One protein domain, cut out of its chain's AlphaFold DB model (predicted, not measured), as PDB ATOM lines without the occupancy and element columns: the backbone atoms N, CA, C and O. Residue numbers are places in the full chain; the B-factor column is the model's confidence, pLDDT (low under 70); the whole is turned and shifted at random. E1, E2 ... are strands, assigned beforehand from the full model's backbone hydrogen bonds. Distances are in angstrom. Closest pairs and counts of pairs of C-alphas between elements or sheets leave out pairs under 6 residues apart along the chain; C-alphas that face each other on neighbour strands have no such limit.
ATOM      1  N   SER A  10     183.898 353.541 247.882       61.38
ATOM      2  CA  SER A  10     183.358 353.686 246.532       61.38
ATOM      3  C   SER A  10     184.169 354.663 245.681       61.38
ATOM      4  O   SER A  10     184.273 354.450 244.473       61.38
ATOM      5  N   GLU A  11     184.770 355.703 246.275       73.31
ATOM      6  CA  GLU A  11     185.507 356.738 245.533       73.31
ATOM      7  C   GLU A  11     186.769 356.223 244.838       73.31
ATOM      8  O   GLU A  11     187.176 356.757 243.807       73.31
ATOM      9  N   ASN A  12     187.332 355.135 245.357       86.69
ATOM     10  CA  ASN A  12     188.523 354.490 244.820       86.69
ATOM     11  C   ASN A  12     188.216 353.584 243.617       86.69
ATOM     12  O   ASN A  12     189.128 353.207 242.878       86.69
ATOM     13  N   ILE A  13     186.944 353.239 243.389       89.81
ATOM     14  CA  ILE A  13     186.513 352.438 242.243       89.81
ATOM     15  C   ILE A  13     186.297 353.364 241.051       89.81
ATOM     16  O   ILE A  13     185.324 354.118 240.993       89.81
ATOM     17  N   LEU A  14     187.201 353.280 240.079       92.75
ATOM     18  CA  LEU A  14     187.151 354.088 238.863       92.75
ATOM     19  C   LEU A  14     186.289 353.426 237.778       92.75
ATOM     20  O   LEU A  14     185.582 354.104 237.034       92.75
ATOM     21  N   PHE A  15     186.341 352.094 237.708       92.00
ATOM     22  CA  PHE A  15     185.569 351.289 236.766       92.00
ATOM     23  C   PHE A  15     185.156 349.949 237.384       92.00
ATOM     24  O   PHE A  15     185.976 349.299 238.034       92.00
ATOM     25  N   GLU A  16     183.928 349.492 237.135       88.44
ATOM     26  CA  GLU A  16     183.462 348.154 237.513       88.44
ATOM     27  C   GLU A  16     182.360 347.650 236.564       88.44
ATOM     28  O   GLU A  16     181.227 348.135 236.561       88.44
ATOM     29  N   SER A  17     182.697 346.614 235.792       86.06
ATOM     30  CA  SER A  17     181.863 346.068 234.712       86.06
ATOM     31  C   SER A  17     180.540 345.442 235.162       86.06
ATOM     32  O   SER A  17     179.550 345.529 234.443       86.06
ATOM     33  N   LYS A  18     180.481 344.785 236.327       83.19
ATOM     34  CA  LYS A  18     179.254 344.090 236.782       83.19
ATOM     35  C   LYS A  18     178.170 345.060 237.249       83.19
ATOM     36  O   LYS A  18     177.000 344.693 237.251       83.19
ATOM     37  N   TYR A  19     178.573 346.246 237.697       82.06
ATOM     38  CA  TYR A  19     177.691 347.246 238.299       82.06
ATOM     39  C   TYR A  19     177.559 348.504 237.431       82.06
ATOM     40  O   TYR A  19     176.994 349.487 237.895       82.06
ATOM     41  N   ASP A  20     178.070 348.460 236.195       83.38
ATOM     42  CA  ASP A  20     178.033 349.560 235.222       83.38
ATOM     43  C   ASP A  20     178.591 350.882 235.780       83.38
ATOM     44  O   ASP A  20     178.060 351.969 235.564       83.38
ATOM     45  N   ILE A  21     179.674 350.784 236.559       88.31
ATOM     46  CA  ILE A  21     180.355 351.953 237.116       88.31
ATOM     47  C   ILE A  21     181.451 352.373 236.146       88.31
ATOM     48  O   ILE A  21     182.389 351.616 235.892       88.31
ATOM     49  N   LEU A  22     181.369 353.615 235.684       91.50
ATOM     50  CA  LEU A  22     182.422 354.310 234.957       91.50
ATOM     51  C   LEU A  22     182.501 355.742 235.486       91.50
ATOM     52  O   LEU A  22     181.564 356.525 235.328       91.50
ATOM     53  N   ARG A  23     183.623 356.083 236.118       92.19
ATOM     54  CA  ARG A  23     183.928 357.456 236.521       92.19
ATOM     55  C   ARG A  23     184.866 358.056 235.480       92.19
ATOM     56  O   ARG A  23     186.057 357.767 235.478       92.19
ATOM     57  N   GLU A  24     184.304 358.818 234.549       94.25
ATOM     58  CA  GLU A  24     185.087 359.483 233.506       94.25
ATOM     59  C   GLU A  24     186.055 360.513 234.096       94.25
ATOM     60  O   GLU A  24     185.757 361.176 235.093       94.25
ATOM     61  N   GLY A  25     187.208 360.668 233.451       95.25
ATOM     62  CA  GLY A  25     188.226 361.637 233.837       95.25
ATOM     63  C   GLY A  25     189.641 361.073 233.824       95.25
ATOM     64  O   GLY A  25     189.899 359.950 233.390       95.25
ATOM     65  N   THR A  26     190.583 361.880 234.310       96.31
ATOM     66  CA  THR A  26     191.996 361.509 234.428       96.31
ATOM     67  C   THR A  26     192.366 361.318 235.891       96.31
ATOM     68  O   THR A  26     192.199 362.226 236.705       96.31
ATOM     69  N   TYR A  27     192.932 360.159 236.210       95.56
ATOM     70  CA  TYR A  27     193.336 359.793 237.562       95.56
ATOM     71  C   TYR A  27     194.832 359.508 237.608       95.56
ATOM     72  O   TYR A  27     195.386 358.909 236.687       95.56
ATOM     73  N   LYS A  28     195.473 359.929 238.701       93.81
ATOM     74  CA  LYS A  28     196.902 359.735 238.975       93.81
ATOM     75  C   LYS A  28     197.110 359.009 240.302       93.81
ATOM     76  O   LYS A  28     196.287 359.161 241.207       93.81
ATOM     77  N   GLY A  29     198.230 358.306 240.429       90.38
ATOM     78  CA  GLY A  29     198.620 357.524 241.607       90.38
ATOM     79  C   GLY A  29     198.568 356.023 241.334       90.38
ATOM     80  O   GLY A  29     198.405 355.616 240.191       90.38
ATOM     81  N   SER A  30     198.687 355.198 242.373       90.81
ATOM     82  CA  SER A  30     198.741 353.739 242.230       90.81
ATOM     83  C   SER A  30     197.399 353.162 241.775       90.81
ATOM     84  O   SER A  30     196.460 353.031 242.562       90.81
ATOM     85  N   ILE A  31     197.304 352.815 240.494       94.44
ATOM     86  CA  ILE A  31     196.102 352.280 239.858       94.44
ATOM     87  C   ILE A  31     196.337 350.831 239.448       94.44
ATOM     88  O   ILE A  31     197.369 350.470 238.876       94.44
ATOM     89  N   LEU A  32     195.331 350.008 239.718       93.31
ATOM     90  CA  LEU A  32     195.277 348.609 239.336       93.31
ATOM     91  C   LEU A  32     194.090 348.393 238.416       93.31
ATOM     92  O   LEU A  32     192.947 348.657 238.794       93.31
ATOM     93  N   THR A  33     194.352 347.858 237.233       94.31
ATOM     94  CA  THR A  33     193.303 347.535 236.269       94.31
ATOM     95  C   THR A  33     193.335 346.052 235.954       94.31
ATOM     96  O   THR A  33     194.302 345.555 235.381       94.31
ATOM     97  N   ASN A  34     192.268 345.342 236.315       91.69
ATOM     98  CA  ASN A  34     192.104 343.921 236.034       91.69
ATOM     99  C   ASN A  34     191.331 343.747 234.724       91.69
ATOM    100  O   ASN A  34     190.234 344.293 234.578       91.69
ATOM    101  N   LEU A  35     191.900 343.014 233.769       91.44
ATOM    102  CA  LEU A  35     191.312 342.820 232.450       91.44
ATOM    103  C   LEU A  35     190.482 341.541 232.382       91.44
ATOM    104  O   LEU A  35     190.844 340.485 232.898       91.44
ATOM    105  N   LYS A  36     189.380 341.625 231.642       87.06
ATOM    106  CA  LYS A  36     188.553 340.492 231.233       87.06
ATOM    107  C   LYS A  36     189.136 339.844 229.969       87.06
ATOM    108  O   LYS A  36     188.433 339.651 228.981       87.06
ATOM    109  N   ASP A  37     190.431 339.535 229.986       82.31
ATOM    110  CA  ASP A  37     191.099 338.810 228.906       82.31
ATOM    111  C   ASP A  37     191.401 337.358 229.302       82.31
ATOM    112  O   ASP A  37     191.420 336.994 230.480       82.31
ATOM    113  N   ASN A  38     191.621 336.498 228.302       70.25
ATOM    114  CA  ASN A  38     191.944 335.081 228.524       70.25
ATOM    115  C   ASN A  38     193.234 334.896 229.343       70.25
ATOM    116  O   ASN A  38     193.434 333.848 229.952       70.25
ATOM    117  N   GLY A  39     194.098 335.915 229.357       65.38
ATOM    118  CA  GLY A  39     195.341 335.933 230.113       65.38
ATOM    119  C   GLY A  39     195.199 336.350 231.572       65.38
ATOM    120  O   GLY A  39     196.202 336.319 232.285       65.38
ATOM    121  N   HIS A  40     193.989 336.726 232.014       75.12
ATOM    122  CA  HIS A  40     193.716 337.304 233.334       75.12
ATOM    123  C   HIS A  40     194.714 338.405 233.695       75.12
ATOM    124  O   HIS A  40     195.286 338.423 234.788       75.12
ATOM    125  N   SER A  41     194.971 339.274 232.725       86.94
ATOM    126  CA  SER A  41     196.047 340.241 232.815       86.94
ATOM    127  C   SER A  41     195.683 341.390 233.741       86.94
ATOM    128  O   SER A  41     194.526 341.805 233.837       86.94
ATOM    129  N   ILE A  42     196.704 341.962 234.366       90.62
ATOM    130  CA  ILE A  42     196.584 343.147 235.205       90.62
ATOM    131  C   ILE A  42     197.541 344.208 234.698       90.62
ATOM    132  O   ILE A  42     198.656 343.899 234.278       90.62
ATOM    133  N   ILE A  43     197.092 345.457 234.723       92.81
ATOM    134  CA  ILE A  43     197.923 346.616 234.426       92.81
ATOM    135  C   ILE A  43     198.147 347.395 235.716       92.81
ATOM    136  O   ILE A  43     197.188 347.834 236.355       92.81
ATOM    137  N   PHE A  44     199.417 347.562 236.066       91.81
ATOM    138  CA  PHE A  44     199.885 348.478 237.102       91.81
ATOM    139  C   PHE A  44     200.192 349.812 236.442       91.81
ATOM    140  O   PHE A  44     200.943 349.847 235.468       91.81
ATOM    141  N   SER A  45     199.601 350.895 236.934       94.56
ATOM    142  CA  SER A  45     199.720 352.204 236.300       94.56
ATOM    143  C   SER A  45     199.772 353.326 237.324       94.56
ATOM    144  O   SER A  45     199.097 353.259 238.347       94.56
ATOM    145  N   ASP A  46     200.502 354.389 236.993       93.62
ATOM    146  CA  ASP A  46     200.480 355.652 237.738       93.62
ATOM    147  C   ASP A  46     199.427 356.635 237.201       93.62
ATOM    148  O   ASP A  46     199.190 357.695 237.787       93.62
ATOM    149  N   ASN A  47     198.838 356.337 236.036       94.94
ATOM    150  CA  ASN A  47     197.886 357.210 235.357       94.94
ATOM    151  C   ASN A  47     196.884 356.441 234.482       94.94
ATOM    152  O   ASN A  47     197.259 355.610 233.650       94.94
ATOM    153  N   ILE A  48     195.611 356.808 234.579       96.38
ATOM    154  CA  ILE A  48     194.544 356.300 233.714       96.38
ATOM    155  C   ILE A  48     193.650 357.445 233.245       96.38
ATOM    156  O   ILE A  48     193.350 358.364 234.005       96.38
ATOM    157  N   GLU A  49     193.228 357.382 231.989       97.06
ATOM    158  CA  GLU A  49     192.192 358.243 231.423       97.06
ATOM    159  C   GLU A  49     190.993 357.374 231.044       97.06
ATOM    160  O   GLU A  49     191.138 356.385 230.319       97.06
ATOM    161  N   LEU A  50     189.831 357.717 231.591       94.50
ATOM    162  CA  LEU A  50     188.584 356.977 231.458       94.50
ATOM    163  C   LEU A  50     187.583 357.802 230.652       94.50
ATOM    164  O   LEU A  50     187.203 358.896 231.066       94.50
ATOM    165  N   ASP A  51     187.146 357.236 229.534       91.69
ATOM    166  CA  ASP A  51     186.083 357.731 228.662       91.69
ATOM    167  C   ASP A  51     185.116 356.558 228.381       91.69
ATOM    168  O   ASP A  51     185.497 355.385 228.483       91.69
ATOM    169  N   LYS A  52     183.861 356.857 228.029       88.38
ATOM    170  CA  LYS A  52     182.851 355.870 227.611       88.38
ATOM    171  C   LYS A  52     183.294 355.043 226.412       88.38
ATOM    172  O   LYS A  52     182.919 353.877 226.314       88.38
ATOM    173  N   ASP A  53     184.078 355.632 225.515       88.88
ATOM    174  CA  ASP A  53     184.468 354.968 224.272       88.88
ATOM    175  C   ASP A  53     185.779 354.184 224.408       88.88
ATOM    176  O   ASP A  53     185.981 353.157 223.750       88.88
ATOM    177  N   ARG A  54     186.700 354.663 225.250       88.62
ATOM    178  CA  ARG A  54     188.042 354.089 225.384       88.62
ATOM    179  C   ARG A  54     188.679 354.413 226.724       88.62
ATOM    180  O   ARG A  54     188.497 355.485 227.282       88.62
ATOM    181  N   ILE A  55     189.531 353.505 227.175       94.69
ATOM    182  CA  ILE A  55     190.320 353.677 228.388       94.69
ATOM    183  C   ILE A  55     191.793 353.685 228.000       94.69
ATOM    184  O   ILE A  55     192.269 352.762 227.334       94.69
ATOM    185  N   LEU A  56     192.509 354.744 228.376       96.50
ATOM    186  CA  LEU A  56     193.934 354.901 228.094       96.50
ATOM    187  C   LEU A  56     194.734 354.670 229.371       96.50
ATOM    188  O   LEU A  56     194.594 355.400 230.351       96.50
ATOM    189  N   ILE A  57     195.600 353.660 229.349       96.44
ATOM    190  CA  ILE A  57     196.422 353.271 230.499       96.44
ATOM    191  C   ILE A  57     197.879 353.248 230.065       96.44
ATOM    192  O   ILE A  57     198.202 352.650 229.041       96.44
ATOM    193  N   LYS A  58     198.771 353.880 230.828       94.31
ATOM    194  CA  LYS A  58     200.218 353.741 230.629       94.31
ATOM    195  C   LYS A  58     200.819 353.021 231.826       94.31
ATOM    196  O   LYS A  58     200.828 353.589 232.909       94.31
ATOM    197  N   GLY A  59     201.387 351.843 231.616       92.25
ATOM    198  CA  GLY A  59     202.081 351.143 232.687       92.25
ATOM    199  C   GLY A  59     202.489 349.728 232.319       92.25
ATOM    200  O   GLY A  59     202.616 349.392 231.142       92.25
ATOM    201  N   LEU A  60     202.650 348.893 233.340       89.19
ATOM    202  CA  LEU A  60     203.125 347.525 233.202       89.19
ATOM    203  C   LEU A  60     201.941 346.559 233.141       89.19
ATOM    204  O   LEU A  60     201.286 346.305 234.154       89.19
ATOM    205  N   LYS A  61     201.683 345.991 231.959       89.38
ATOM    206  CA  LYS A  61     200.765 344.861 231.797       89.38
ATOM    207  C   LYS A  61     201.500 343.568 232.119       89.38
ATOM    208  O   LYS A  61     202.516 343.269 231.500       89.38
ATOM    209  N   VAL A  62     200.950 342.770 233.023       85.38
ATOM    210  CA  VAL A  62     201.416 341.413 233.318       85.38
ATOM    211  C   VAL A  62     200.272 340.425 233.155       85.38
ATOM    212  O   VAL A  62     199.122 340.741 233.457       85.38
ATOM    213  N   GLY A  63     200.570 339.226 232.672       81.12
ATOM    214  CA  GLY A  63     199.568 338.187 232.457       81.12
ATOM    215  C   GLY A  63     200.158 336.951 231.796       81.12
ATOM    216  O   GLY A  63     201.377 336.829 231.648       81.12
ATOM    217  N   ILE A  64     199.290 336.035 231.372       75.69
ATOM    218  CA  ILE A  64     199.681 334.811 230.662       75.69
ATOM    219  C   ILE A  64     199.129 334.832 229.238       75.69
ATOM    220  O   ILE A  64     197.958 335.126 229.026       75.69
ATOM    221  N   ASN A  65     199.954 334.468 228.259       72.31
ATOM    222  CA  ASN A  65     199.512 334.228 226.889       72.31
ATOM    223  C   ASN A  65     199.828 332.775 226.502       72.31
ATOM    224  O   ASN A  65     200.986 332.423 226.274       72.31
ATOM    225  N   GLY A  66     198.803 331.919 226.487       72.88
ATOM    226  CA  GLY A  66     198.967 330.472 226.322       72.88
ATOM    227  C   GLY A  66     199.736 329.849 227.492       72.88
ATOM    228  O   GLY A  66     199.263 329.855 228.629       72.88
ATOM    229  N   ASP A  67     200.931 329.328 227.210       70.19
ATOM    230  CA  ASP A  67     201.824 328.717 228.206       70.19
ATOM    231  C   ASP A  67     202.915 329.662 228.720       70.19
ATOM    232  O   ASP A  67     203.672 329.296 229.618       70.19
ATOM    233  N   ALA A  68     202.999 330.878 228.174       67.75
ATOM    234  CA  ALA A  68     204.065 331.814 228.488       67.75
ATOM    235  C   ALA A  68     203.609 332.915 229.450       67.75
ATOM    236  O   ALA A  68     202.561 333.543 229.279       67.75
ATOM    237  N   ALA A  69     204.470 333.189 230.429       74.75
ATOM    238  CA  ALA A  69     204.451 334.421 231.199       74.75
ATOM    239  C   ALA A  69     204.727 335.623 230.297       74.75
ATOM    240  O   ALA A  69     205.636 335.573 229.469       74.75
ATOM    241  N   THR A  70     203.989 336.715 230.484       74.69
ATOM    242  CA  THR A  70     204.209 337.955 229.736       74.69
ATOM    243  C   THR A  70     204.219 339.159 230.667       74.69
ATOM    244  O   THR A  70     203.375 339.281 231.556       74.69
ATOM    245  N   SER A  71     205.174 340.054 230.438       81.00
ATOM    246  CA  SER A  71     205.211 341.398 230.997       81.00
ATOM    247  C   SER A  71     205.513 342.376 229.864       81.00
ATOM    248  O   SER A  71     206.349 342.112 229.000       81.00
ATOM    249  N   PHE A  72     204.768 343.473 229.807       83.88
ATOM    250  CA  PHE A  72     204.903 344.480 228.764       83.88
ATOM    251  C   PHE A  72     204.630 345.858 229.357       83.88
ATOM    252  O   PHE A  72     203.508 346.135 229.783       83.88
ATOM    253  N   ASP A  73     205.652 346.712 229.399       88.38
ATOM    254  CA  ASP A  73     205.471 348.131 229.696       88.38
ATOM    255  C   ASP A  73     205.028 348.863 228.429       88.38
ATOM    256  O   ASP A  73     205.585 348.664 227.346       88.38
ATOM    257  N   GLY A  74     204.002 349.700 228.537       91.00
ATOM    258  CA  GLY A  74     203.501 350.400 227.369       91.00
ATOM    259  C   GLY A  74     202.289 351.278 227.612       91.00
ATOM    260  O   GLY A  74     201.859 351.534 228.736       91.00
ATOM    261  N   LYS A  75     201.744 351.775 226.499       96.19
ATOM    262  CA  LYS A  75     200.470 352.494 226.451       96.19
ATOM    263  C   LYS A  75     199.413 351.576 225.853       96.19
ATOM    264  O   LYS A  75     199.609 351.042 224.764       96.19
ATOM    265  N   PHE A  76     198.295 351.443 226.543       94.69
ATOM    266  CA  PHE A  76     197.185 350.584 226.166       94.69
ATOM    267  C   PHE A  76     195.945 351.428 225.917       94.69
ATOM    268  O   PHE A  76     195.604 352.296 226.719       94.69
ATOM    269  N   THR A  77     195.263 351.138 224.815       95.88
ATOM    270  CA  THR A  77     193.910 351.618 224.546       95.88
ATOM    271  C   THR A  77     192.980 350.426 224.671       95.88
ATOM    272  O   THR A  77     193.060 349.497 223.868       95.88
ATOM    273  N   ILE A  78     192.149 350.426 225.709       93.50
ATOM    274  CA  ILE A  78     191.344 349.274 226.113       93.50
ATOM    275  C   ILE A  78     189.864 349.656 226.041       93.50
ATOM    276  O   ILE A  78     189.470 350.671 226.619       93.50
ATOM    277  N   PRO A  79     189.028 348.879 225.336       92.75
ATOM    278  CA  PRO A  79     187.581 349.044 225.394       92.75
ATOM    279  C   PRO A  79     187.052 348.785 226.817       92.75
ATOM    280  O   PRO A  79     187.454 347.791 227.424       92.75
ATOM    281  N   PRO A  80     186.095 349.573 227.342       91.38
ATOM    282  CA  PRO A  80     185.541 349.356 228.686       91.38
ATOM    283  C   PRO A  80     185.028 347.933 228.950       91.38
ATOM    284  O   PRO A  80     185.216 347.385 230.033       91.38
ATOM    285  N   LYS A  81     184.454 347.282 227.931       90.56
ATOM    286  CA  LYS A  81     183.972 345.888 228.000       90.56
ATOM    287  C   LYS A  81     185.053 344.850 228.350       90.56
ATOM    288  O   LYS A  81     184.707 343.750 228.785       90.56
ATOM    289  N   ASP A  82     186.326 345.189 228.144       91.94
ATOM    290  CA  ASP A  82     187.474 344.309 228.363       91.94
ATOM    291  C   ASP A  82     188.121 344.542 229.742       91.94
ATOM    292  O   ASP A  82     189.120 343.905 230.073       91.94
ATOM    293  N   ILE A  83     187.555 345.419 230.576       92.19
ATOM    294  CA  ILE A  83     187.993 345.651 231.956       92.19
ATOM    295  C   ILE A  83     187.015 344.975 232.913       92.19
ATOM    296  O   ILE A  83     185.802 345.124 232.796       92.19
ATOM    297  N   LEU A  84     187.533 344.221 233.882       90.19
ATOM    298  CA  LEU A  84     186.725 343.672 234.965       90.19
ATOM    299  C   LEU A  84     186.439 344.761 236.004       90.19
ATOM    300  O   LEU A  84     185.276 345.067 236.270       90.19
ATOM    301  N   TYR A  85     187.505 345.354 236.542       91.69
ATOM    302  CA  TYR A  85     187.470 346.516 237.423       91.69
ATOM    303  C   TYR A  85     188.769 347.324 237.298       91.69
ATOM    304  O   TYR A  85     189.822 346.786 236.947       91.69
ATOM    305  N   SER A  86     188.697 348.615 237.612       93.50
ATOM    306  CA  SER A  86     189.852 349.502 237.739       93.50
ATOM    307  C   SER A  86     189.729 350.338 238.996       93.50
ATOM    308  O   SER A  86     188.682 350.934 239.256       93.50
ATOM    309  N   VAL A  87     190.798 350.372 239.778       92.94
ATOM    310  CA  VAL A  87     190.768 350.894 241.139       92.94
ATOM    311  C   VAL A  87     192.016 351.704 241.437       92.94
ATOM    312  O   VAL A  87     193.123 351.300 241.080       92.94
ATOM    313  N   LYS A  88     191.834 352.849 242.093       93.25
ATOM    314  CA  LYS A  88     192.919 353.649 242.652       93.25
ATOM    315  C   LYS A  88     193.143 353.207 244.097       93.25
ATOM    316  O   LYS A  88     192.216 353.240 244.898       93.25
ATOM    317  N   ILE A  89     194.358 352.800 244.441       89.88
ATOM    318  CA  ILE A  89     194.719 352.500 245.829       89.88
ATOM    319  C   ILE A  89     194.768 353.820 246.616       89.88
ATOM    320  O   ILE A  89     195.287 354.820 246.118       89.88
TER     321      ILE A  89
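Overview. This is residues 10 to 89 of the 213 residues of an uncharacterized protein of Candidatus Lokiarchaeota archaeon (UniProt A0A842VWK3). One six-stranded antiparallel sheet folds over on itself into a trough, E2, E3, E4 and E5 each bending by 96 to 112 degrees; E6 and E1 extend one wall. The printed part has 80 residues, 52 of them in six named strands, E1 to E6 along the chain, with no named helix; the class is all strand, and the sheet order is E1 E6 E2 E3 E4 E5. The whole is compact, radius of gyration of the C-alphas 11.8 A, spanning 36 by 24 by 22 A.

Along the chain. Find C-alpha 25 at (188.226, 361.637, 233.837), where E2 starts toward residue 35, 19.1 A away. E3 is residues 42 to 50, 16.4 A; E4, 55 to 65, 21.6 A; E5, 68 to 78, 21.7 A. E1 is residues 13 to 16, 7.1 A; E6, 83 to 88, 14.2 A, ends at (192.919, 353.649, 242.652).

Arrangement. E2 to E5 form a meander of hairpins, each strand the antiparallel neighbour of the one before; within hydrogen-bond range are N 29 and O 46, 2.9 A, N 44 and O 60, 3.0 A, and N 61 and O 72, 2.8 A. E6 is antiparallel to E2, N 34 and O 85 at 2.9 A, and to edge strand E1, N 86 and O 15 at 2.8 A.

Size, cuts and confidence. The C-alphas of Glu 11 and Asp 67 are farthest apart, 36.8 A. The printed part has no cut and no long link; pLDDT is under 70 at residues 10, 39 and 68.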